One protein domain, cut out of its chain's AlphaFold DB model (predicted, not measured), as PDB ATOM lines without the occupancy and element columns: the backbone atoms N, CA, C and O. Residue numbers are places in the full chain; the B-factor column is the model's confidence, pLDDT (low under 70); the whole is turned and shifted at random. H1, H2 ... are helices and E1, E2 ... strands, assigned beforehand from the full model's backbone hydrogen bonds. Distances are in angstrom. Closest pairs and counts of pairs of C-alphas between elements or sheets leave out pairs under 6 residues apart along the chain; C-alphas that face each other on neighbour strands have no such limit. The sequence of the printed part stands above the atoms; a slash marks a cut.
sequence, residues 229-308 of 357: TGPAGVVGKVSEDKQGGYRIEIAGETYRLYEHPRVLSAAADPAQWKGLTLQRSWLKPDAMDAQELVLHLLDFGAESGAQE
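AT A GLANCE: This is residues 229 to 308 of the 357 residues of an uncharacterized protein of Cohnella sp. CC-MHH1044 (UniProt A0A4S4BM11). A small, strongly twisted sheet of five strands wraps round towards a barrel, with residues 277 to 278, just before E4, pairing with the start of E1 at the other edge and so tying the two edges together. The short helix H1 sits over the sheet beside E1 and E2, and H2 lies off the sheet at the end of the longest axis, with the loop between E4 and E5 at the other end. The printed part has 80 residues, with named elements in the order E1 E2 E3 H1 E4 E5 H2; the sheet's order is E1 E2 E3 E5 E4, mixed, with E3 and E5 parallel. The class is mixed, helices and strands; the whole is compact, with a radius of gyration of the C-alphas of 11.7 A, and spans 36 by 26 by 23 A.

IN THESE COORDINATES: Find C-alpha 233 at (152.191, 132.285, 127.114); from there E1 runs 20.0 A to residue 240, bending by 55 degrees at residue 236. E2 follows at residues 246 to 250, then E3 at residues 253 to 264, 21.1 A long, which bends by 107 degrees at residue 260. Look for H1 at residues 270 to 273. E4, residues 280 to 285, is 17.5 A long, and E5, residues 293 to 299, begins with C-alpha 293 at (144.515, 130.795, 110.881) and is 17.3 A long. H2, residues 302 to 308, ends with C-alpha 308 at (164.905, 145.392, 126.436).

HOW THE PARTS SIT: Begin at the edge strand E1: E1, E2 and E3 form a meander, each strand the antiparallel neighbour of the one before. In the hairpin of E1 and E2, N 236 and O 249 are 2.8 A apart; in that of E2 and E3, N 248 and O 255 are 2.9 A apart. The pairing of E3 is staggered: its residues 253 to 256 pair with E2, and 257 to 264 with E5. E3 and E5 are parallel, at 55 degrees, with N 258 and O 295 at 2.8 A. E5 and the other edge strand, E4, are an antiparallel hairpin at 153 degrees, with N 282 and O 297 at 2.9 A. E1 and E4 are only just apart, their closest C-alphas at 8.3 A. H1 is on the sheet at a height of 6.8 A, over none of its strands, but only just: 2 of its 4 C-alphas fall on E2. The closest C-alphas of E1 and H1 are those of Val 238 and Ala 271, 5.9 A apart. H2 is not on the sheet. H1 is too short for any O i to N i+4 pair; in H2, 0 of 3 such pairs and 2 of 4 O i to N i+3 pairs are within hydrogen-bond range.

THE WHOLE: Look to Gln 291 and Ala 306 for the two C-alphas farthest apart, at 36.4 A. The printed part has no cut, and its links are tight or short, with none long. The mean pLDDT of the printed part is 92.2; residues 304 to 308, in H2, are under 70.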
ATOM      1  N   THR A 229     140.161 134.514 119.433       97.31
ATOM      2  CA  THR A 229     141.161 134.572 120.508       97.31
ATOM      3  C   THR A 229     142.284 133.581 120.202       97.31
ATOM      4  O   THR A 229     142.029 132.412 119.905       97.31
ATOM      5  N   GLY A 230     143.519 134.070 120.223       97.44
ATOM      6  CA  GLY A 230     144.720 133.301 119.935       97.44
ATOM      7  C   GLY A 230     145.414 132.754 121.188       97.44
ATOM      8  O   GLY A 230     144.915 132.904 122.307       97.44
ATOM      9  N   PRO A 231     146.577 132.099 121.016       97.88
ATOM     10  CA  PRO A 231     147.385 131.591 122.119       97.88
ATOM     11  C   PRO A 231     147.953 132.712 123.006       97.88
ATOM     12  O   PRO A 231     148.223 133.826 122.553       97.88
ATOM     13  N   ALA A 232     148.220 132.378 124.265       97.88
ATOM     14  CA  ALA A 232     148.975 133.197 125.208       97.88
ATOM     15  C   ALA A 232     150.038 132.329 125.900       97.88
ATOM     16  O   ALA A 232     149.914 131.103 125.953       97.88
ATOM     17  N   GLY A 233     151.087 132.956 126.428       97.12
ATOM     18  CA  GLY A 233     152.191 132.285 127.114       97.12
ATOM     19  C   GLY A 233     153.564 132.663 126.567       97.12
ATOM     20  O   GLY A 233     153.720 133.614 125.807       97.12
ATOM     21  N   VAL A 234     154.590 131.921 126.981       97.12
ATOM     22  CA  VAL A 234     155.980 132.208 126.601       97.12
ATOM     23  C   VAL A 234     156.248 131.767 125.163       97.12
ATOM     24  O   VAL A 234     155.959 130.625 124.794       97.12
ATOM     25  N   VAL A 235     156.861 132.645 124.369       98.00
ATOM     26  CA  VAL A 235     157.338 132.310 123.022       98.00
ATOM     27  C   VAL A 235     158.575 131.417 123.135       98.00
ATOM     28  O   VAL A 235     159.667 131.868 123.480       98.00
ATOM     29  N   GLY A 236     158.423 130.127 122.840       97.56
ATOM     30  CA  GLY A 236     159.499 129.140 122.955       97.56
ATOM     31  C   GLY A 236     160.521 129.231 121.822       97.56
ATOM     32  O   GLY A 236     161.732 129.084 122.035       97.56
ATOM     33  N   LYS A 237     160.045 129.500 120.605       97.69
ATOM     34  CA  LYS A 237     160.872 129.558 119.400       97.69
ATOM     35  C   LYS A 237     160.301 130.546 118.393       97.69
ATOM     36  O   LYS A 237     159.090 130.645 118.240       97.69
ATOM     37  N   VAL A 238     161.192 131.205 117.663       96.75
ATOM     38  CA  VAL A 238     160.869 131.972 116.460       96.75
ATOM     39  C   VAL A 238     161.685 131.400 115.309       96.75
ATOM     40  O   VAL A 238     162.861 131.065 115.477       96.75
ATOM     41  N   SER A 239     161.053 131.211 114.159       95.88
ATOM     42  CA  SER A 239     161.703 130.708 112.950       95.88
ATOM     43  C   SER A 239     161.165 131.413 111.720       95.88
ATOM     44  O   SER A 239     159.955 131.571 111.587       95.88
ATOM     45  N   GLU A 240     162.059 131.764 110.810       93.38
ATOM     46  CA  GLU A 240     161.704 132.242 109.481       93.38
ATOM     47  C   GLU A 240     161.295 131.056 108.594       93.38
ATOM     48  O   GLU A 240     161.891 129.971 108.642       93.38
ATOM     49  N   ASP A 241     160.245 131.232 107.803       86.12
ATOM     50  CA  ASP A 241     159.851 130.278 106.785       86.12
ATOM     51  C   ASP A 241     160.657 130.489 105.493       86.12
ATOM     52  O   ASP A 241     161.332 131.491 105.276       86.12
ATOM     53  N   LYS A 242     160.595 129.515 104.582       81.56
ATOM     54  CA  LYS A 242     161.322 129.586 103.300       81.56
ATOM     55  C   LYS A 242     160.837 130.712 102.376       81.56
ATOM     56  O   LYS A 242     161.372 130.866 101.281       81.56
ATOM     57  N   GLN A 243     159.760 131.389 102.745       77.94
ATOM     58  CA  GLN A 243     159.055 132.388 101.960       77.94
ATOM     59  C   GLN A 243     159.242 133.802 102.538       77.94
ATOM     60  O   GLN A 243     158.686 134.725 101.948       77.94
ATOM     61  N   GLY A 244     160.039 133.966 103.604       80.00
ATOM     62  CA  GLY A 244     160.305 135.246 104.276       80.00
ATOM     63  C   GLY A 244     159.256 135.642 105.322       80.00
ATOM     64  O   GLY A 244     159.276 136.762 105.826       80.00
ATOM     65  N   GLY A 245     158.308 134.754 105.634       88.31
ATOM     66  CA  GLY A 245     157.377 134.910 106.748       88.31
ATOM     67  C   GLY A 245     157.962 134.369 108.051       88.31
ATOM     68  O   GLY A 245     158.945 133.634 108.057       88.31
ATOM     69  N   TYR A 246     157.329 134.687 109.177       94.75
ATOM     70  CA  TYR A 246     157.749 134.186 110.486       94.75
ATOM     71  C   TYR A 246     156.739 133.195 111.057       94.75
ATOM     72  O   TYR A 246     155.527 133.297 110.855       94.75
ATOM     73  N   ARG A 247     157.257 132.231 111.811       96.38
ATOM     74  CA  ARG A 247     156.496 131.297 112.637       96.38
ATOM     75  C   ARG A 247     156.985 131.386 114.071       96.38
ATOM     76  O   ARG A 247     158.196 131.394 114.302       96.38
ATOM     77  N   ILE A 248     156.052 131.411 115.015       97.44
ATOM     78  CA  ILE A 248     156.353 131.422 116.446       97.44
ATOM     79  C   ILE A 248     155.744 130.201 117.129       97.44
ATOM     80  O   ILE A 248     154.655 129.757 116.773       97.44
ATOM     81  N   GLU A 249     156.471 129.640 118.090       98.25
ATOM     82  CA  GLU A 249     156.036 128.502 118.894       98.25
ATOM     83  C   GLU A 249     155.593 128.982 120.275       98.25
ATOM     84  O   GLU A 249     156.386 129.588 120.999       98.25
ATOM     85  N   ILE A 250     154.345 128.702 120.649       98.06
ATOM     86  CA  ILE A 250     153.766 129.027 121.958       98.06
ATOM     87  C   ILE A 250     153.098 127.760 122.480       98.06
ATOM     88  O   ILE A 250     152.335 127.119 121.760       98.06
ATOM     89  N   ALA A 251     153.416 127.364 123.713       95.75
ATOM     90  CA  ALA A 251     152.904 126.131 124.326       95.75
ATOM     91  C   ALA A 251     153.109 124.853 123.469       95.75
ATOM     92  O   ALA A 251     152.326 123.911 123.548       95.75
ATOM     93  N   GLY A 252     154.179 124.804 122.664       96.69
ATOM     94  CA  GLY A 252     154.499 123.675 121.781       96.69
ATOM     95  C   GLY A 252     153.733 123.654 120.451       96.69
ATOM     96  O   GLY A 252     153.990 122.783 119.621       96.69
ATOM     97  N   GLU A 253     152.834 124.611 120.211       98.06
ATOM     98  CA  GLU A 253     152.146 124.789 118.931       98.06
ATOM     99  C   GLU A 253     152.814 125.888 118.106       98.06
ATOM    100  O   GLU A 253     153.251 126.907 118.636       98.06
ATOM    101  N   THR A 254     152.916 125.677 116.791       97.44
ATOM    102  CA  THR A 254     153.540 126.630 115.866       97.44
ATOM    103  C   THR A 254     152.483 127.403 115.093       97.44
ATOM    104  O   THR A 254     151.704 126.814 114.345       97.44
ATOM    105  N   TYR A 255     152.544 128.726 115.184       97.31
ATOM    106  CA  TYR A 255     151.636 129.648 114.516       97.31
ATOM    107  C   TYR A 255     152.397 130.484 113.494       97.31
ATOM    108  O   TYR A 255     153.511 130.941 113.752       97.31
ATOM    109  N   ARG A 256     151.802 130.688 112.320       96.25
ATOM    110  CA  ARG A 256     152.333 131.589 111.293       96.25
ATOM    111  C   ARG A 256     151.899 133.022 111.604       96.25
ATOM    112  O   ARG A 256     150.747 133.241 111.976       96.25
ATOM    113  N   LEU A 257     152.812 133.978 111.457       96.06
ATOM    114  CA  LEU A 257     152.480 135.397 111.533       96.06
ATOM    115  C   LEU A 257     151.818 135.855 110.233       96.06
ATOM    116  O   LEU A 257     152.184 135.412 109.144       96.06
ATOM    117  N   TYR A 258     150.865 136.771 110.362       94.62
ATOM    118  CA  TYR A 258     150.310 137.511 109.236       94.62
ATOM    119  C   TYR A 258     151.405 138.320 108.515       94.62
ATOM    120  O   TYR A 258     152.476 138.544 109.069       94.62
ATOM    121  N   GLU A 259     151.144 138.779 107.289       90.00
ATOM    122  CA  GLU A 259     152.100 139.581 106.501       90.00
ATOM    123  C   GLU A 259     152.422 140.931 107.168       90.00
ATOM    124  O   GLU A 259     153.553 141.403 107.127       90.00
ATOM    125  N   HIS A 260     151.443 141.523 107.852       91.88
ATOM    126  CA  HIS A 260     151.604 142.779 108.589       91.88
ATOM    127  C   HIS A 260     151.068 142.659 110.016       91.88
ATOM    128  O   HIS A 260     150.053 143.287 110.343       91.88
ATOM    129  N   PRO A 261     151.678 141.815 110.865       96.12
ATOM    130  CA  PRO A 261     151.170 141.607 112.206       96.12
ATOM    131  C   PRO A 261     151.296 142.914 112.998       96.12
ATOM    132  O   PRO A 261     152.266 143.656 112.837       96.12
ATOM    133  N   ARG A 262     150.301 143.210 113.836       97.00
ATOM    134  CA  ARG A 262     150.374 144.288 114.821       97.00
ATOM    135  C   ARG A 262     150.916 143.730 116.120       97.00
ATOM    136  O   ARG A 262     150.381 142.750 116.637       97.00
ATOM    137  N   VAL A 263     151.971 144.348 116.621       97.38
ATOM    138  CA  VAL A 263     152.679 143.898 117.812       97.38
ATOM    139  C   VAL A 263     152.750 145.046 118.797       97.38
ATOM    140  O   VAL A 263     153.276 146.115 118.485       97.38
ATOM    141  N   LEU A 264     152.194 144.804 119.978       96.69
ATOM    142  CA  LEU A 264     152.178 145.730 121.095       96.69
ATOM    143  C   LEU A 264     153.265 145.337 122.092       96.69
ATOM    144  O   LEU A 264     153.453 144.152 122.390       96.69
ATOM    145  N   SER A 265     153.943 146.343 122.643       94.88
ATOM    146  CA  SER A 265     154.944 146.177 123.709       94.88
ATOM    147  C   SER A 265     156.100 145.198 123.405       94.88
ATOM    148  O   SER A 265     156.625 144.557 124.317       94.88
ATOM    149  N   ALA A 266     156.525 145.086 122.141       95.25
ATOM    150  CA  ALA A 266     157.721 144.337 121.740       95.25
ATOM    151  C   ALA A 266     158.384 144.935 120.484       95.25
ATOM    152  O   ALA A 266     157.765 145.703 119.744       95.25
ATOM    153  N   ALA A 267     159.645 144.567 120.241       93.62
ATOM    154  CA  ALA A 267     160.406 144.994 119.069       93.62
ATOM    155  C   ALA A 267     159.749 144.565 117.744       93.62
ATOM    156  O   ALA A 267     159.098 143.524 117.659       93.62
ATOM    157  N   ALA A 268     159.987 145.328 116.674       94.12
ATOM    158  CA  ALA A 268     159.504 144.979 115.336       94.12
ATOM    159  C   ALA A 268     160.206 143.743 114.738       94.12
ATOM    160  O   ALA A 268     159.708 143.168 113.781       94.12
ATOM    161  N   ASP A 269     161.352 143.332 115.279       93.56
ATOM    162  CA  ASP A 269     162.076 142.138 114.844       93.56
ATOM    163  C   ASP A 269     161.589 140.895 115.613       93.56
ATOM    164  O   ASP A 269     161.881 140.766 116.810       93.56
ATOM    165  N   PRO A 270     160.897 139.939 114.954       95.12
ATOM    166  CA  PRO A 270     160.398 138.740 115.617       95.12
ATOM    167  C   PRO A 270     161.484 137.883 116.256       95.12
ATOM    168  O   PRO A 270     161.202 137.171 117.220       95.12
ATOM    169  N   ALA A 271     162.727 137.930 115.766       92.94
ATOM    170  CA  ALA A 271     163.815 137.132 116.325       92.94
ATOM    171  C   ALA A 271     164.073 137.448 117.812       92.94
ATOM    172  O   ALA A 271     164.579 136.595 118.547       92.94
ATOM    173  N   GLN A 272     163.669 138.637 118.264       94.06
ATOM    174  CA  GLN A 272     163.837 139.116 119.634       94.06
ATOM    175  C   GLN A 272     162.714 138.665 120.576       94.06
ATOM    176  O   GLN A 272     162.838 138.808 121.788       94.06
ATOM    177  N   TRP A 273     161.630 138.071 120.065       96.12
ATOM    178  CA  TRP A 273     160.479 137.705 120.901       96.12
ATOM    179  C   TRP A 273     160.669 136.416 121.690       96.12
ATOM    180  O   TRP A 273     159.856 136.093 122.554       96.12
ATOM    181  N   LYS A 274     161.718 135.642 121.400       96.31
ATOM    182  CA  LYS A 274     161.976 134.381 122.095       96.31
ATOM    183  C   LYS A 274     162.144 134.624 123.597       96.31
ATOM    184  O   LYS A 274     163.047 135.333 124.023       96.31
ATOM    185  N   GLY A 275     161.330 133.942 124.395       95.94
ATOM    186  CA  GLY A 275     161.316 134.059 125.850       95.94
ATOM    187  C   GLY A 275     160.402 135.162 126.385       95.94
ATOM    188  O   GLY A 275     160.141 135.162 127.586       95.94
ATOM    189  N   LEU A 276     159.869 136.044 125.532       96.38
ATOM    190  CA  LEU A 276     158.857 137.014 125.947       96.38
ATOM    191  C   LEU A 276     157.528 136.312 126.241       96.38
ATOM    192  O   LEU A 276     157.209 135.268 125.661       96.38
ATOM    193  N   THR A 277     156.742 136.903 127.142       96.94
ATOM    194  CA  THR A 277     155.404 136.410 127.482       96.94
ATOM    195  C   THR A 277     154.367 137.145 126.650       96.94
ATOM    196  O   THR A 277     154.173 138.344 126.809       96.94
ATOM    197  N   LEU A 278     153.686 136.418 125.771       97.50
ATOM    198  CA  LEU A 278     152.533 136.910 125.034       97.50
ATOM    199  C   LEU A 278     151.310 136.874 125.955       97.50
ATOM    200  O   LEU A 278     150.860 135.793 126.339       97.50
ATOM    201  N   GLN A 279     150.790 138.041 126.327       96.81
ATOM    202  CA  GLN A 279     149.640 138.167 127.225       96.81
ATOM    203  C   GLN A 279     148.340 137.858 126.493       96.81
ATOM    204  O   GLN A 279     147.488 137.126 126.995       96.81
ATOM    205  N   ARG A 280     148.190 138.422 125.291       96.88
ATOM    206  CA  ARG A 280     147.003 138.257 124.451       96.88
ATOM    207  C   ARG A 280     147.413 138.151 122.995       96.88
ATOM    208  O   ARG A 280     148.406 138.734 122.564       96.88
ATOM    209  N   SER A 281     146.620 137.428 122.221       98.19
ATOM    210  CA  SER A 281     146.746 137.451 120.773       98.19
ATOM    211  C   SER A 281     145.419 137.183 120.096       98.19
ATOM    212  O   SER A 281     144.482 136.666 120.708       98.19
ATOM    213  N   TRP A 282     145.355 137.540 118.817       98.44
ATOM    214  CA  TRP A 282     144.201 137.281 117.978       98.44
ATOM    215  C   TRP A 282     144.628 136.692 116.638       98.44
ATOM    216  O   TRP A 282     145.567 137.153 115.977       98.44
ATOM    217  N   LEU A 283     143.891 135.659 116.251       98.25
ATOM    218  CA  LEU A 283     144.009 134.949 114.993       98.25
ATOM    219  C   LEU A 283     142.949 135.462 114.019       98.25
ATOM    220  O   LEU A 283     141.842 135.814 114.427       98.25
ATOM    221  N   LYS A 284     143.257 135.434 112.724       96.06
ATOM    222  CA  LYS A 284     142.255 135.585 111.663       96.06
ATOM    223  C   LYS A 284     142.566 134.653 110.487       96.06
ATOM    224  O   LYS A 284     143.706 134.189 110.393       96.06
ATOM    225  N   PRO A 285     141.598 134.381 109.595       95.69
ATOM    226  CA  PRO A 285     141.867 133.663 108.353       95.69
ATOM    227  C   PRO A 285     142.934 134.367 107.505       95.69
ATOM    228  O   PRO A 285     142.919 135.597 107.371       95.69
ATOM    229  N   ASP A 286     143.850 133.596 106.925       92.19
ATOM    230  CA  ASP A 286     144.842 134.105 105.987       92.19
ATOM    231  C   ASP A 286     144.163 134.597 104.699       92.19
ATOM    232  O   ASP A 286     143.179 134.026 104.219       92.19
ATOM    233  N   ALA A 287     144.686 135.682 104.127       88.69
ATOM    234  CA  ALA A 287     144.109 136.280 102.925       88.69
ATOM    235  C   ALA A 287     144.253 135.373 101.688       88.69
ATOM    236  O   ALA A 287     143.447 135.463 100.761       88.69
ATOM    237  N   MET A 288     145.273 134.506 101.669       87.75
ATOM    238  CA  MET A 288     145.554 133.578 100.573       87.75
ATOM    239  C   MET A 288     144.944 132.194 100.817       87.75
ATOM    240  O   MET A 288     144.622 131.500  99.850       87.75
ATOM    241  N   ASP A 289     144.760 131.804 102.080       91.44
ATOM    242  CA  ASP A 289     144.099 130.561 102.477       91.44
ATOM    243  C   ASP A 289     143.176 130.768 103.686       91.44
ATOM    244  O   ASP A 289     143.592 130.699 104.839       91.44
ATOM    245  N   ALA A 290     141.879 130.943 103.428       92.50
ATOM    246  CA  ALA A 290     140.885 131.157 104.479       92.50
ATOM    247  C   ALA A 290     140.730 129.973 105.464       92.50
ATOM    248  O   ALA A 290     140.003 130.104 106.448       92.50
ATOM    249  N   GLN A 291     141.346 128.811 105.197       94.19
ATOM    250  CA  GLN A 291     141.392 127.682 106.134       94.19
ATOM    251  C   GLN A 291     142.591 127.754 107.095       94.19
ATOM    252  O   GLN A 291     142.567 127.096 108.136       94.19
ATOM    253  N   GLU A 292     143.634 128.526 106.771       94.94
ATOM    254  CA  GLU A 292     144.778 128.752 107.655       94.94
ATOM    255  C   GLU A 292     144.474 129.938 108.583       94.94
ATOM    256  O   GLU A 292     144.172 131.041 108.132       94.94
ATOM    257  N   LEU A 293     144.556 129.717 109.896       97.38
ATOM    258  CA  LEU A 293     144.515 130.795 110.881       97.38
ATOM    259  C   LEU A 293     145.932 131.301 111.140       97.38
ATOM    260  O   LEU A 293     146.837 130.519 111.434       97.38
ATOM    261  N   VAL A 294     146.104 132.614 111.073       96.88
ATOM    262  CA  VAL A 294     147.397 133.283 111.247       96.88
ATOM    263  C   VAL A 294     147.324 134.311 112.368       96.88
ATOM    264  O   VAL A 294     146.298 134.966 112.570       96.88
ATOM    265  N   LEU A 295     148.422 134.448 113.114       97.69
ATOM    266  CA  LEU A 295     148.568 135.432 114.183       97.69
ATOM    267  C   LEU A 295     148.680 136.824 113.581       97.69
ATOM    268  O   LEU A 295     149.661 137.137 112.906       97.69
ATOM    269  N   HIS A 296     147.676 137.656 113.836       97.06
ATOM    270  CA  HIS A 296     147.629 139.004 113.288       97.06
ATOM    271  C   HIS A 296     147.893 140.069 114.345       97.06
ATOM    272  O   HIS A 296     148.593 141.028 114.046       97.06
ATOM    273  N   LEU A 297     147.372 139.904 115.561       97.88
ATOM    274  CA  LEU A 297     147.534 140.871 116.647       97.88
ATOM    275  C   LEU A 297     148.194 140.167 117.829       97.88
ATOM    276  O   LEU A 297     147.728 139.103 118.241       97.88
ATOM    277  N   LEU A 298     149.274 140.738 118.347       98.12
ATOM    278  CA  LEU A 298     150.069 140.179 119.434       98.12
ATOM    279  C   LEU A 298     150.313 141.265 120.480       98.12
ATOM    280  O   LEU A 298     150.794 142.342 120.146       98.12
ATOM    281  N   ASP A 299     150.003 140.974 121.736       97.31
ATOM    282  CA  ASP A 299     150.209 141.880 122.862       97.31
ATOM    283  C   ASP A 299     151.056 141.191 123.931       97.31
ATOM    284  O   ASP A 299     150.617 140.242 124.589       97.31
ATOM    285  N   PHE A 300     152.295 141.658 124.076       96.50
ATOM    286  CA  PHE A 300     153.262 141.135 125.041       96.50
ATOM    287  C   PHE A 300     153.140 141.777 126.434       96.50
ATOM    288  O   PHE A 300     153.808 141.335 127.373       96.50
ATOM    289  N   GLY A 301     152.282 142.789 126.591       91.38
ATOM    290  CA  GLY A 301     152.161 143.588 127.805       91.38
ATOM    291  C   GLY A 301     153.391 144.459 128.094       91.38
ATOM    292  O   GLY A 301     154.521 144.146 127.719       91.38
ATOM    293  N   ALA A 302     153.180 145.556 128.823       81.06
ATOM    294  CA  ALA A 302     154.217 146.558 129.087       81.06
ATOM    295  C   ALA A 302     155.457 146.012 129.831       81.06
ATOM    296  O   ALA A 302     156.560 146.531 129.662       81.06
ATOM    297  N   GLU A 303     155.303 144.956 130.636       73.75
ATOM    298  CA  GLU A 303     156.407 144.362 131.407       73.75
ATOM    299  C   GLU A 303     157.466 143.691 130.517       73.75
ATOM    300  O   GLU A 303     158.651 143.693 130.858       73.75
ATOM    301  N   SER A 304     157.063 143.173 129.353       68.00
ATOM    302  CA  SER A 304     157.969 142.508 128.412       68.00
ATOM    303  C   SER A 304     158.906 143.505 127.713       68.00
ATOM    304  O   SER A 304     160.081 143.202 127.512       68.00
ATOM    305  N   GLY A 305     158.435 144.722 127.416       58.38
ATOM    306  CA  GLY A 305     159.241 145.764 126.764       58.38
ATOM    307  C   GLY A 305     160.314 146.390 127.670       58.38
ATOM    308  O   GLY A 305     161.342 146.869 127.194       58.38
ATOM    309  N   ALA A 306     160.129 146.357 128.994       57.00
ATOM    310  CA  ALA A 306     161.082 146.941 129.946       57.00
ATOM    311  C   ALA A 306     162.394 146.137 130.076       57.00
ATOM    312  O   ALA A 306     163.443 146.698 130.414       57.00
ATOM    313  N   GLN A 307     162.369 144.831 129.783       54.31
ATOM    314  CA  GLN A 307     163.580 143.999 129.789       54.31
ATOM    315  C   GLN A 307     164.566 144.394 128.676       54.31
ATOM    316  O   GLN A 307     165.776 144.272 128.861       54.31
ATOM    317  N   GLU A 308     164.081 144.962 127.571       52.47
ATOM    318  CA  GLU A 308     164.905 145.392 126.436       52.47
ATOM    319  C   GLU A 308     165.704 146.673 126.749       52.47
ATOM    320  O   GLU A 308     166.911 146.746 126.496       52.47
TER     321      GLU A 308